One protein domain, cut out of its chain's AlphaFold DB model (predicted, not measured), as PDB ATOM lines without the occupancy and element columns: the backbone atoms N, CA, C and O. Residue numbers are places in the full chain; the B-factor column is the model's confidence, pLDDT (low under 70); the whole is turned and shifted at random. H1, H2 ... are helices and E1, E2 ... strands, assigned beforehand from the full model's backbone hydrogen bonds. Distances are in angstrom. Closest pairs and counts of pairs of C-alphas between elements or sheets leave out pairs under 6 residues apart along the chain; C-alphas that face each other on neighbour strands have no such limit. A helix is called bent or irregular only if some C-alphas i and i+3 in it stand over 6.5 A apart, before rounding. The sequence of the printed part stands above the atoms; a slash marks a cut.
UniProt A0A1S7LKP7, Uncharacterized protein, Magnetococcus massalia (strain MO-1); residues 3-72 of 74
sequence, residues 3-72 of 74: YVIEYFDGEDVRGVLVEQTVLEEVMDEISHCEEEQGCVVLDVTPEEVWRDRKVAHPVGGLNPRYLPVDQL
ATOM      1  N   TYR A   3     -36.404  29.175-108.444       92.69
ATOM      2  CA  TYR A   3     -35.727  28.938-109.708       92.69
ATOM      3  C   TYR A   3     -34.232  28.795-109.461       92.69
ATOM      4  O   TYR A   3     -33.691  29.393-108.534       92.69
ATOM      5  N   VAL A   4     -33.573  27.999-110.291       92.38
ATOM      6  CA  VAL A   4     -32.119  27.966-110.391       92.38
ATOM      7  C   VAL A   4     -31.737  28.702-111.667       92.38
ATOM      8  O   VAL A   4     -32.208  28.332-112.745       92.38
ATOM      9  N   ILE A   5     -30.906  29.731-111.531       92.00
ATOM     10  CA  ILE A   5     -30.232  30.388-112.651       92.00
ATOM     11  C   ILE A   5     -28.847  29.758-112.759       92.00
ATOM     12  O   ILE A   5     -28.039  29.892-111.839       92.00
ATOM     13  N   GLU A   6     -28.579  29.052-113.853       91.06
ATOM     14  CA  GLU A   6     -27.232  28.612-114.212       91.06
ATOM     15  C   GLU A   6     -26.607  29.669-115.129       91.06
ATOM     16  O   GLU A   6     -27.190  30.029-116.152       91.06
ATOM     17  N   TYR A   7     -25.427  30.172-114.774       88.44
ATOM     18  CA  TYR A   7     -24.694  31.162-115.563       88.44
ATOM     19  C   TYR A   7     -23.190  30.867-115.541       88.44
ATOM     20  O   TYR A   7     -22.679  30.267-114.597       88.44
ATOM     21  N   PHE A   8     -22.485  31.248-116.599       86.62
ATOM     22  CA  PHE A   8     -21.025  31.237-116.662       86.62
ATOM     23  C   PHE A   8     -20.503  32.584-116.165       86.62
ATOM     24  O   PHE A   8     -21.046  33.597-116.585       86.62
ATOM     25  N   ASP A   9     -19.490  32.619-115.301       84.19
ATOM     26  CA  ASP A   9     -18.957  33.865-114.712       84.19
ATOM     27  C   ASP A   9     -17.648  34.363-115.355       84.19
ATOM     28  O   ASP A   9     -16.999  35.260-114.827       84.19
ATOM     29  N   GLY A  10     -17.230  33.759-116.470       83.12
ATOM     30  CA  GLY A  10     -15.915  33.994-117.074       83.12
ATOM     31  C   GLY A  10     -14.882  32.912-116.736       83.12
ATOM     32  O   GLY A  10     -13.924  32.738-117.494       83.12
ATOM     33  N   GLU A  11     -15.095  32.130-115.672       84.00
ATOM     34  CA  GLU A  11     -14.196  31.050-115.243       84.00
ATOM     35  C   GLU A  11     -14.897  29.685-115.149       84.00
ATOM     36  O   GLU A  11     -14.359  28.688-115.638       84.00
ATOM     37  N   ASP A  12     -16.089  29.618-114.550       83.56
ATOM     38  CA  ASP A  12     -16.838  28.380-114.304       83.56
ATOM     39  C   ASP A  12     -18.359  28.590-114.435       83.56
ATOM     40  O   ASP A  12     -18.865  29.710-114.522       83.56
ATOM     41  N   VAL A  13     -19.115  27.492-114.455       85.81
ATOM     42  CA  VAL A  13     -20.581  27.517-114.432       85.81
ATOM     43  C   VAL A  13     -21.076  27.489-112.990       85.81
ATOM     44  O   VAL A  13     -20.865  26.525-112.248       85.81
ATOM     45  N   ARG A  14     -21.805  28.533-112.601       83.69
ATOM     46  CA  ARG A  14     -22.432  28.676-111.286       83.69
ATOM     47  C   ARG A  14     -23.936  28.493-111.362       83.69
ATOM     48  O   ARG A  14     -24.543  28.633-112.417       83.69
ATOM     49  N   GLY A  15     -24.525  28.165-110.214       87.06
ATOM     50  CA  GLY A  15     -25.966  28.032-110.042       87.06
ATOM     51  C   GLY A  15     -26.430  28.834-108.833       87.06
ATOM     52  O   GLY A  15     -25.929  28.613-107.731       87.06
ATOM     53  N   VAL A  16     -27.395  29.731-109.020       88.31
ATOM     54  CA  VAL A  16     -27.987  30.534-107.937       88.31
ATOM     55  C   VAL A  16     -29.442  30.138-107.766       88.31
ATOM     56  O   VAL A  16     -30.203  30.096-108.731       88.31
ATOM     57  N   LEU A  17     -29.825  29.830-106.527       90.31
ATOM     58  CA  LEU A  17     -31.205  29.526-106.167       90.31
ATOM     59  C   LEU A  17     -31.909  30.817-105.747       90.31
ATOM     60  O   LEU A  17     -31.553  31.415-104.735       90.31
ATOM     61  N   VAL A  18     -32.936  31.206-106.493       91.50
ATOM     62  CA  VAL A  18     -33.679  32.453-106.286       91.50
ATOM     63  C   VAL A  18     -35.164  32.188-106.085       91.50
ATOM     64  O   VAL A  18     -35.733  31.257-106.657       91.50
ATOM     65  N   GLU A  19     -35.823  33.011-105.275       92.38
ATOM     66  CA  GLU A  19     -37.287  33.054-105.245       92.38
ATOM     67  C   GLU A  19     -37.814  33.788-106.483       92.38
ATOM     68  O   GLU A  19     -37.215  34.754-106.947       92.38
ATOM     69  N   GLN A  20     -38.981  33.379-106.987       91.38
ATOM     70  CA  GLN A  20     -39.632  34.006-108.143       91.38
ATOM     71  C   GLN A  20     -39.797  35.525-107.989       91.38
ATOM     72  O   GLN A  20     -39.726  36.249-108.974       91.38
ATOM     73  N   THR A  21     -40.016  36.010-106.764       93.94
ATOM     74  CA  THR A  21     -40.222  37.438-106.475       93.94
ATOM     75  C   THR A  21     -38.992  38.303-106.730       93.94
ATOM     76  O   THR A  21     -39.151  39.506-106.872       93.94
ATOM     77  N   VAL A  22     -37.797  37.709-106.757       91.19
ATOM     78  CA  VAL A  22     -36.515  38.400-106.990       91.19
ATOM     79  C   VAL A  22     -35.816  37.894-108.255       91.19
ATOM     80  O   VAL A  22     -34.660  38.213-108.500       91.19
ATOM     81  N   LEU A  23     -36.500  37.075-109.061       90.56
ATOM     82  CA  LEU A  23     -35.917  36.442-110.242       90.56
ATOM     83  C   LEU A  23     -35.470  37.477-111.279       90.56
ATOM     84  O   LEU A  23     -34.352  37.386-111.772       90.56
ATOM     85  N   GLU A  24     -36.334  38.447-111.591       91.75
ATOM     86  CA  GLU A  24     -36.025  39.503-112.565       91.75
ATOM     87  C   GLU A  24     -34.855  40.373-112.094       91.75
ATOM     88  O   GLU A  24     -33.932  40.605-112.862       91.75
ATOM     89  N   GLU A  25     -34.834  40.755-110.812       91.44
ATOM     90  CA  GLU A  25     -33.749  41.555-110.225       91.44
ATOM     91  C   GLU A  25     -32.390  40.848-110.335       91.44
ATOM     92  O   GLU A  25     -31.417  41.442-110.790       91.44
ATOM     93  N   VAL A  26     -32.332  39.554-110.000       90.00
ATOM     94  CA  VAL A  26     -31.087  38.775-110.101       90.00
ATOM     95  C   VAL A  26     -30.681  38.536-111.560       90.00
ATOM     96  O   VAL A  26     -29.492  38.521-111.875       90.00
ATOM     97  N   MET A  27     -31.638  38.348-112.474       89.25
ATOM     98  CA  MET A  27     -31.336  38.218-113.903       89.25
ATOM     99  C   MET A  27     -30.757  39.509-114.485       89.25
ATOM    100  O   MET A  27     -29.794  39.446-115.253       89.25
ATOM    101  N   ASP A  28     -31.316  40.658-114.111       89.69
ATOM    102  CA  ASP A  28     -30.805  41.963-114.524       89.69
ATOM    103  C   ASP A  28     -29.385  42.171-113.989       89.69
ATOM    104  O   ASP A  28     -28.513  42.604-114.739       89.69
ATOM    105  N   GLU A  29     -29.113  41.800-112.737       87.31
ATOM    106  CA  GLU A  29     -27.781  41.905-112.133       87.31
ATOM    107  C   GLU A  29     -26.742  41.043-112.868       87.31
ATOM    108  O   GLU A  29     -25.698  41.549-113.280       87.31
ATOM    109  N   ILE A  30     -27.051  39.768-113.132       85.50
ATOM    110  CA  ILE A  30     -26.157  38.879-113.893       85.50
ATOM    111  C   ILE A  30     -25.918  39.418-115.312       85.50
ATOM    112  O   ILE A  30     -24.794  39.350-115.809       85.50
ATOM    113  N   SER A  31     -26.945  39.987-115.949       81.81
ATOM    114  CA  SER A  31     -26.821  40.585-117.285       81.81
ATOM    115  C   SER A  31     -25.968  41.859-117.276       81.81
ATOM    116  O   SER A  31     -25.253  42.120-118.235       81.81
ATOM    117  N   HIS A  32     -25.960  42.643-116.195       82.00
ATOM    118  CA  HIS A  32     -25.012  43.758-116.070       82.00
ATOM    119  C   HIS A  32     -23.575  43.251-115.894       82.00
ATOM    120  O   HIS A  32     -22.643  43.819-116.464       82.00
ATOM    121  N   CYS A  33     -23.378  42.139-115.176       73.75
ATOM    122  CA  CYS A  33     -22.073  41.482-115.114       73.75
ATOM    123  C   CYS A  33     -21.627  40.906-116.474       73.75
ATOM    124  O   CYS A  33     -20.424  40.775-116.701       73.75
ATOM    125  N   GLU A  34     -22.549  40.583-117.391       66.75
ATOM    126  CA  GLU A  34     -22.227  40.176-118.772       66.75
ATOM    127  C   GLU A  34     -21.408  41.245-119.490       66.75
ATOM    128  O   GLU A  34     -20.373  40.945-120.090       66.75
ATOM    129  N   GLU A  35     -21.835  42.501-119.373       66.50
ATOM    130  CA  GLU A  35     -21.216  43.626-120.072       66.50
ATOM    131  C   GLU A  35     -19.821  43.966-119.523       66.50
ATOM    132  O   GLU A  35     -18.947  44.387-120.285       66.50
ATOM    133  N   GLU A  36     -19.586  43.761-118.223       68.81
ATOM    134  CA  GLU A  36     -18.321  44.120-117.566       68.81
ATOM    135  C   GLU A  36     -17.320  42.959-117.453       68.81
ATOM    136  O   GLU A  36     -16.109  43.182-117.547       68.81
ATOM    137  N   GLN A  37     -17.799  41.730-117.236       69.75
ATOM    138  CA  GLN A  37     -16.976  40.568-116.862       69.75
ATOM    139  C   GLN A  37     -17.165  39.353-117.784       69.75
ATOM    140  O   GLN A  37     -16.418  38.382-117.674       69.75
ATOM    141  N   GLY A  38     -18.107  39.407-118.732       78.56
ATOM    142  CA  GLY A  38     -18.393  38.292-119.637       78.56
ATOM    143  C   GLY A  38     -19.228  37.182-118.997       78.56
ATOM    144  O   GLY A  38     -19.138  36.027-119.424       78.56
ATOM    145  N   CYS A  39     -20.024  37.510-117.977       84.75
ATOM    146  CA  CYS A  39     -20.993  36.582-117.404       84.75
ATOM    147  C   CYS A  39     -22.101  36.244-118.414       84.75
ATOM    148  O   CYS A  39     -22.632  37.141-119.036       84.75
ATOM    149  N   VAL A  40     -22.505  34.985-118.576       86.75
ATOM    150  CA  VAL A  40     -23.572  34.617-119.531       86.75
ATOM    151  C   VAL A  40     -24.578  33.695-118.865       86.75
ATOM    152  O   VAL A  40     -24.208  32.628-118.372       86.75
ATOM    153  N   VAL A  41     -25.860  34.067-118.886       89.25
ATOM    154  CA  VAL A  41     -26.945  33.190-118.419       89.25
ATOM    155  C   VAL A  41     -27.104  32.010-119.378       89.25
ATOM    156  O   VAL A  41     -27.284  32.184-120.581       89.25
ATOM    157  N   LEU A  42     -27.049  30.791-118.841       89.38
ATOM    158  CA  LEU A  42     -27.127  29.543-119.604       89.38
ATOM    159  C   LEU A  42     -28.513  28.899-119.522       89.38
ATOM    160  O   LEU A  42     -29.031  28.426-120.532       89.38
ATOM    161  N   ASP A  43     -29.100  28.850-118.324       90.75
ATOM    162  CA  ASP A  43     -30.424  28.265-118.094       90.75
ATOM    163  C   ASP A  43     -31.124  28.930-116.900       90.75
ATOM    164  O   ASP A  43     -30.491  29.324-115.921       90.75
ATOM    165  N   VAL A  44     -32.452  29.011-116.966       92.31
ATOM    166  CA  VAL A  44     -33.318  29.440-115.865       92.31
ATOM    167  C   VAL A  44     -34.433  28.417-115.741       92.31
ATOM    168  O   VAL A  44     -35.357  28.362-116.552       92.31
ATOM    169  N   THR A  45     -34.355  27.576-114.715       93.12
ATOM    170  CA  THR A  45     -35.246  26.421-114.573       93.12
ATOM    171  C   THR A  45     -35.860  26.382-113.169       93.12
ATOM    172  O   THR A  45     -35.157  26.641-112.191       93.12
ATOM    173  N   PRO A  46     -37.158  26.040-113.013       93.94
ATOM    174  CA  PRO A  46     -37.750  25.806-111.697       93.94
ATOM    175  C   PRO A  46     -36.953  24.779-110.886       93.94
ATOM    176  O   PRO A  46     -36.549  23.748-111.423       93.94
ATOM    177  N   GLU A  47     -36.768  25.015-109.589       90.88
ATOM    178  CA  GLU A  47     -35.903  24.185-108.739       90.88
ATOM    179  C   GLU A  47     -36.256  22.689-108.797       90.88
ATOM    180  O   GLU A  47     -35.366  21.844-108.857       90.88
ATOM    181  N   GLU A  48     -37.547  22.358-108.811       90.25
ATOM    182  CA  GLU A  48     -38.030  20.972-108.863       90.25
ATOM    183  C   GLU A  48     -37.579  20.269-110.151       90.25
ATOM    184  O   GLU A  48     -36.989  19.192-110.104       90.25
ATOM    185  N   VAL A  49     -37.743  20.937-111.296       89.44
ATOM    186  CA  VAL A  49     -37.318  20.430-112.609       89.44
ATOM    187  C   VAL A  49     -35.795  20.307-112.679       89.44
ATOM    188  O   VAL A  49     -35.269  19.343-113.237       89.44
ATOM    189  N   TRP A  50     -35.072  21.276-112.117       87.69
ATOM    190  CA  TRP A  50     -33.612  21.266-112.094       87.69
ATOM    191  C   TRP A  50     -33.071  20.085-111.273       87.69
ATOM    192  O   TRP A  50     -32.176  19.369-111.732       87.69
ATOM    193  N   ARG A  51     -33.653  19.827-110.092       83.31
ATOM    194  CA  ARG A  51     -33.281  18.687-109.236       83.31
ATOM    195  C   ARG A  51     -33.487  17.364-109.965       83.31
ATOM    196  O   ARG A  51     -32.571  16.542-109.986       83.31
ATOM    197  N   ASP A  52     -34.634  17.190-110.613       82.44
ATOM    198  CA  ASP A  52     -34.942  15.975-111.371       82.44
ATOM    199  C   ASP A  52     -33.937  15.745-112.514       82.44
ATOM    200  O   ASP A  52     -33.460  14.621-112.703       82.44
ATOM    201  N   ARG A  53     -33.524  16.807-113.228       78.31
ATOM    202  CA  ARG A  53     -32.498  16.709-114.285       78.31
ATOM    203  C   ARG A  53     -31.138  16.266-113.751       78.31
ATOM    204  O   ARG A  53     -30.516  15.403-114.368       78.31
ATOM    205  N   LYS A  54     -30.659  16.825-112.634       69.88
ATOM    206  CA  LYS A  54     -29.338  16.464-112.076       69.88
ATOM    207  C   LYS A  54     -29.315  15.051-111.498       69.88
ATOM    208  O   LYS A  54     -28.282  14.389-111.562       69.88
ATOM    209  N   VAL A  55     -30.444  14.570-110.976       62.06
ATOM    210  CA  VAL A  55     -30.587  13.176-110.530       62.06
ATOM    211  C   VAL A  55     -30.571  12.214-111.724       62.06
ATOM    212  O   VAL A  55     -29.937  11.164-111.647       62.06
ATOM    213  N   ALA A  56     -31.220  12.572-112.838       57.97
ATOM    214  CA  ALA A  56     -31.278  11.741-114.045       57.97
ATOM    215  C   ALA A  56     -29.972  11.753-114.866       57.97
ATOM    216  O   ALA A  56     -29.584  10.735-115.438       57.97
ATOM    217  N   HIS A  57     -29.283  12.892-114.907       52.03
ATOM    218  CA  HIS A  57     -28.024  13.086-115.616       52.03
ATOM    219  C   HIS A  57     -27.044  13.850-114.719       52.03
ATOM    220  O   HIS A  57     -26.974  15.081-114.797       52.03
ATOM    221  N   PRO A  58     -26.248  13.149-113.891       53.78
ATOM    222  CA  PRO A  58     -25.120  13.756-113.202       53.78
ATOM    223  C   PRO A  58     -24.035  14.056-114.244       53.78
ATOM    224  O   PRO A  58     -23.055  13.326-114.381       53.78
ATOM    225  N   VAL A  59     -24.239  15.090-115.063       44.16
ATOM    226  CA  VAL A  59     -23.197  15.602-115.951       44.16
ATOM    227  C   VAL A  59     -22.055  16.042-115.044       44.16
ATOM    228  O   VAL A  59     -22.263  16.800-114.097       44.16
ATOM    229  N   GLY A  60     -20.889  15.440-115.280       41.06
ATOM    230  CA  GLY A  60     -19.804  15.325-114.319       41.06
ATOM    231  C   GLY A  60     -19.494  16.610-113.559       41.06
ATOM    232  O   GLY A  60     -19.202  17.637-114.155       41.06
ATOM    233  N   GLY A  61     -19.496  16.506-112.232       42.03
ATOM    234  CA  GLY A  61     -18.642  17.316-111.368       42.03
ATOM    235  C   GLY A  61     -18.916  18.816-111.285       42.03
ATOM    236  O   GLY A  61     -18.229  19.464-110.500       42.03
ATOM    237  N   LEU A  62     -19.909  19.366-111.993       43.56
ATOM    238  CA  LEU A  62     -20.443  20.682-111.658       43.56
ATOM    239  C   LEU A  62     -21.127  20.528-110.304       43.56
ATOM    240  O   LEU A  62     -22.257  20.059-110.199       43.56
ATOM    241  N   ASN A  63     -20.368  20.817-109.257       45.22
ATOM    242  CA  ASN A  63     -20.856  21.027-107.915       45.22
ATOM    243  C   ASN A  63     -21.251  22.504-107.899       45.22
ATOM    244  O   ASN A  63     -20.370  23.318-107.607       45.22
ATOM    245  N   PRO A  64     -22.479  22.882-108.329       50.75
ATOM    246  CA  PRO A  64     -22.873  24.278-108.348       50.75
ATOM    247  C   PRO A  64     -22.610  24.810-106.950       50.75
ATOM    248  O   PRO A  64     -23.194  24.348-105.965       50.75
ATOM    249  N   ARG A  65     -21.649  25.726-106.843       52.06
ATOM    250  CA  ARG A  65     -21.480  26.481-105.616       52.06
ATOM    251  C   ARG A  65     -22.705  27.364-105.548       52.06
ATOM    252  O   ARG A  65     -22.765  28.392-106.210       52.06
ATOM    253  N   TYR A  66     -23.692  26.880-104.808       54.53
ATOM    254  CA  TYR A  66     -24.870  27.645-104.474       54.53
ATOM    255  C   TYR A  66     -24.410  28.839-103.671       54.53
ATOM    256  O   TYR A  66     -24.046  28.717-102.500       54.53
ATOM    257  N   LEU A  67     -24.393  29.972-104.345       54.72
ATOM    258  CA  LEU A  67     -24.219  31.245-103.700       54.72
ATOM    259  C   LEU A  67     -25.620  31.731-103.319       54.72
ATOM    260  O   LEU A  67     -26.505  31.790-104.178       54.72
ATOM    261  N   PRO A  68     -25.865  32.015-102.032       56.50
ATOM    262  CA  PRO A  68     -26.942  32.906-101.633       56.50
ATOM    263  C   PRO A  68     -26.881  34.198-102.458       56.50
ATOM    264  O   PRO A  68     -25.789  34.638-102.814       56.50
ATOM    265  N   VAL A  69     -28.031  34.809-102.751       58.34
ATOM    266  CA  VAL A  69     -28.097  36.056-103.541       58.34
ATOM    267  C   VAL A  69     -27.202  37.148-102.941       58.34
ATOM    268  O   VAL A  69     -26.508  37.850-103.660       58.34
ATOM    269  N   ASP A  70     -27.116  37.223-101.614       62.38
ATOM    270  CA  ASP A  70     -26.234  38.136-100.880       62.38
ATOM    271  C   ASP A  70     -24.730  37.943-101.155       62.38
ATOM    272  O   ASP A  70     -23.944  38.853-100.898       62.38
ATOM    273  N   GLN A  71     -24.317  36.799-101.708       57.78
ATOM    274  CA  GLN A  71     -22.935  36.524-102.115       57.78
ATOM    275  C   GLN A  71     -22.641  36.863-103.582       57.78
ATOM    276  O   GLN A  71     -21.486  36.757-103.984       57.78
ATOM    277  N   LEU A  72     -23.639  37.267-104.379       59.12
ATOM    278  CA  LEU A  72     -23.399  37.872-105.697       59.12
ATOM    279  C   LEU A  72     -22.873  39.314-105.568       59.12
ATOM    280  O   LEU A  72     -22.123  39.772-106.420       59.12
TER     281      LEU A  72
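What this domain is: This is residues 3 to 72 of the 74 residues of an uncharacterized protein of Magnetococcus massalia (strain MO-1) (UniProt A0A1S7LKP7). A small twisted sheet of three antiparallel strands, order E2, E1, E3, forms the core, with H1 packed lengthwise on one face and the shorter H2 standing up from the opposite face. Residues 55 to 61, of which 55 and 56 belong to H2, stick out, and the tail then folds back past E2. The printed part has 70 residues, with two named helices and three named strands in the order E1, E2, H1, E3, H2, a mixed class of helices and strands; residues 57 to 72 hold no named element. The whole is compact, radius of gyration of the C-alphas 11.9 A, spanning 35 by 28 by 18 A.

Where its parts are: Find C-alpha 3 at (-35.727, 28.938, -109.708); there E1, residues 3 to 8, begins its 16.4 A. E2, residues 13 to 19, covers 19.9 A, and E3, residues 40 to 46, 18.4 A. H1, residues 20 to 37, runs 25.1 A; it is irregular, with C-alphas 21 and 24 7.7 A apart. H2, residues 47 to 56, runs 14.3 A to C-alpha 56 at (-31.278, 11.741, -114.045).

How they stand to each other: Look first at the hairpin E1 and E2, where N 5 and O 16 are 2.9 A apart, within hydrogen-bond range. On the other side of E1, N 6 and O 43 of E3 are 2.8 A apart. E2, H1 and E3 form a split strand-helix-strand unit, E1 between its strands, with a right-handed crossover. H1 is on the sheet at a height of 8.4 A, along the strands; its closest C-alphas to E3 are Glu 34 and Val 40, 5.8 A. H2, on the opposite face, stands up from the sheet by 44 degrees; C-alphas Tyr 3 and Glu 47, its closest to E1, are 4.9 A apart. H1 and H2 are apart. Every O i to N i+4 pair is within range in H2, 10 of 14 in H1.

The domain as a whole: The farthest C-alphas, Glu 36 and Ala 56, are 35.1 A apart. The printed part has no cut, and the four links between named elements are tight. Look for pLDDT under 70 at residues 34 to 37 and 54 to 72.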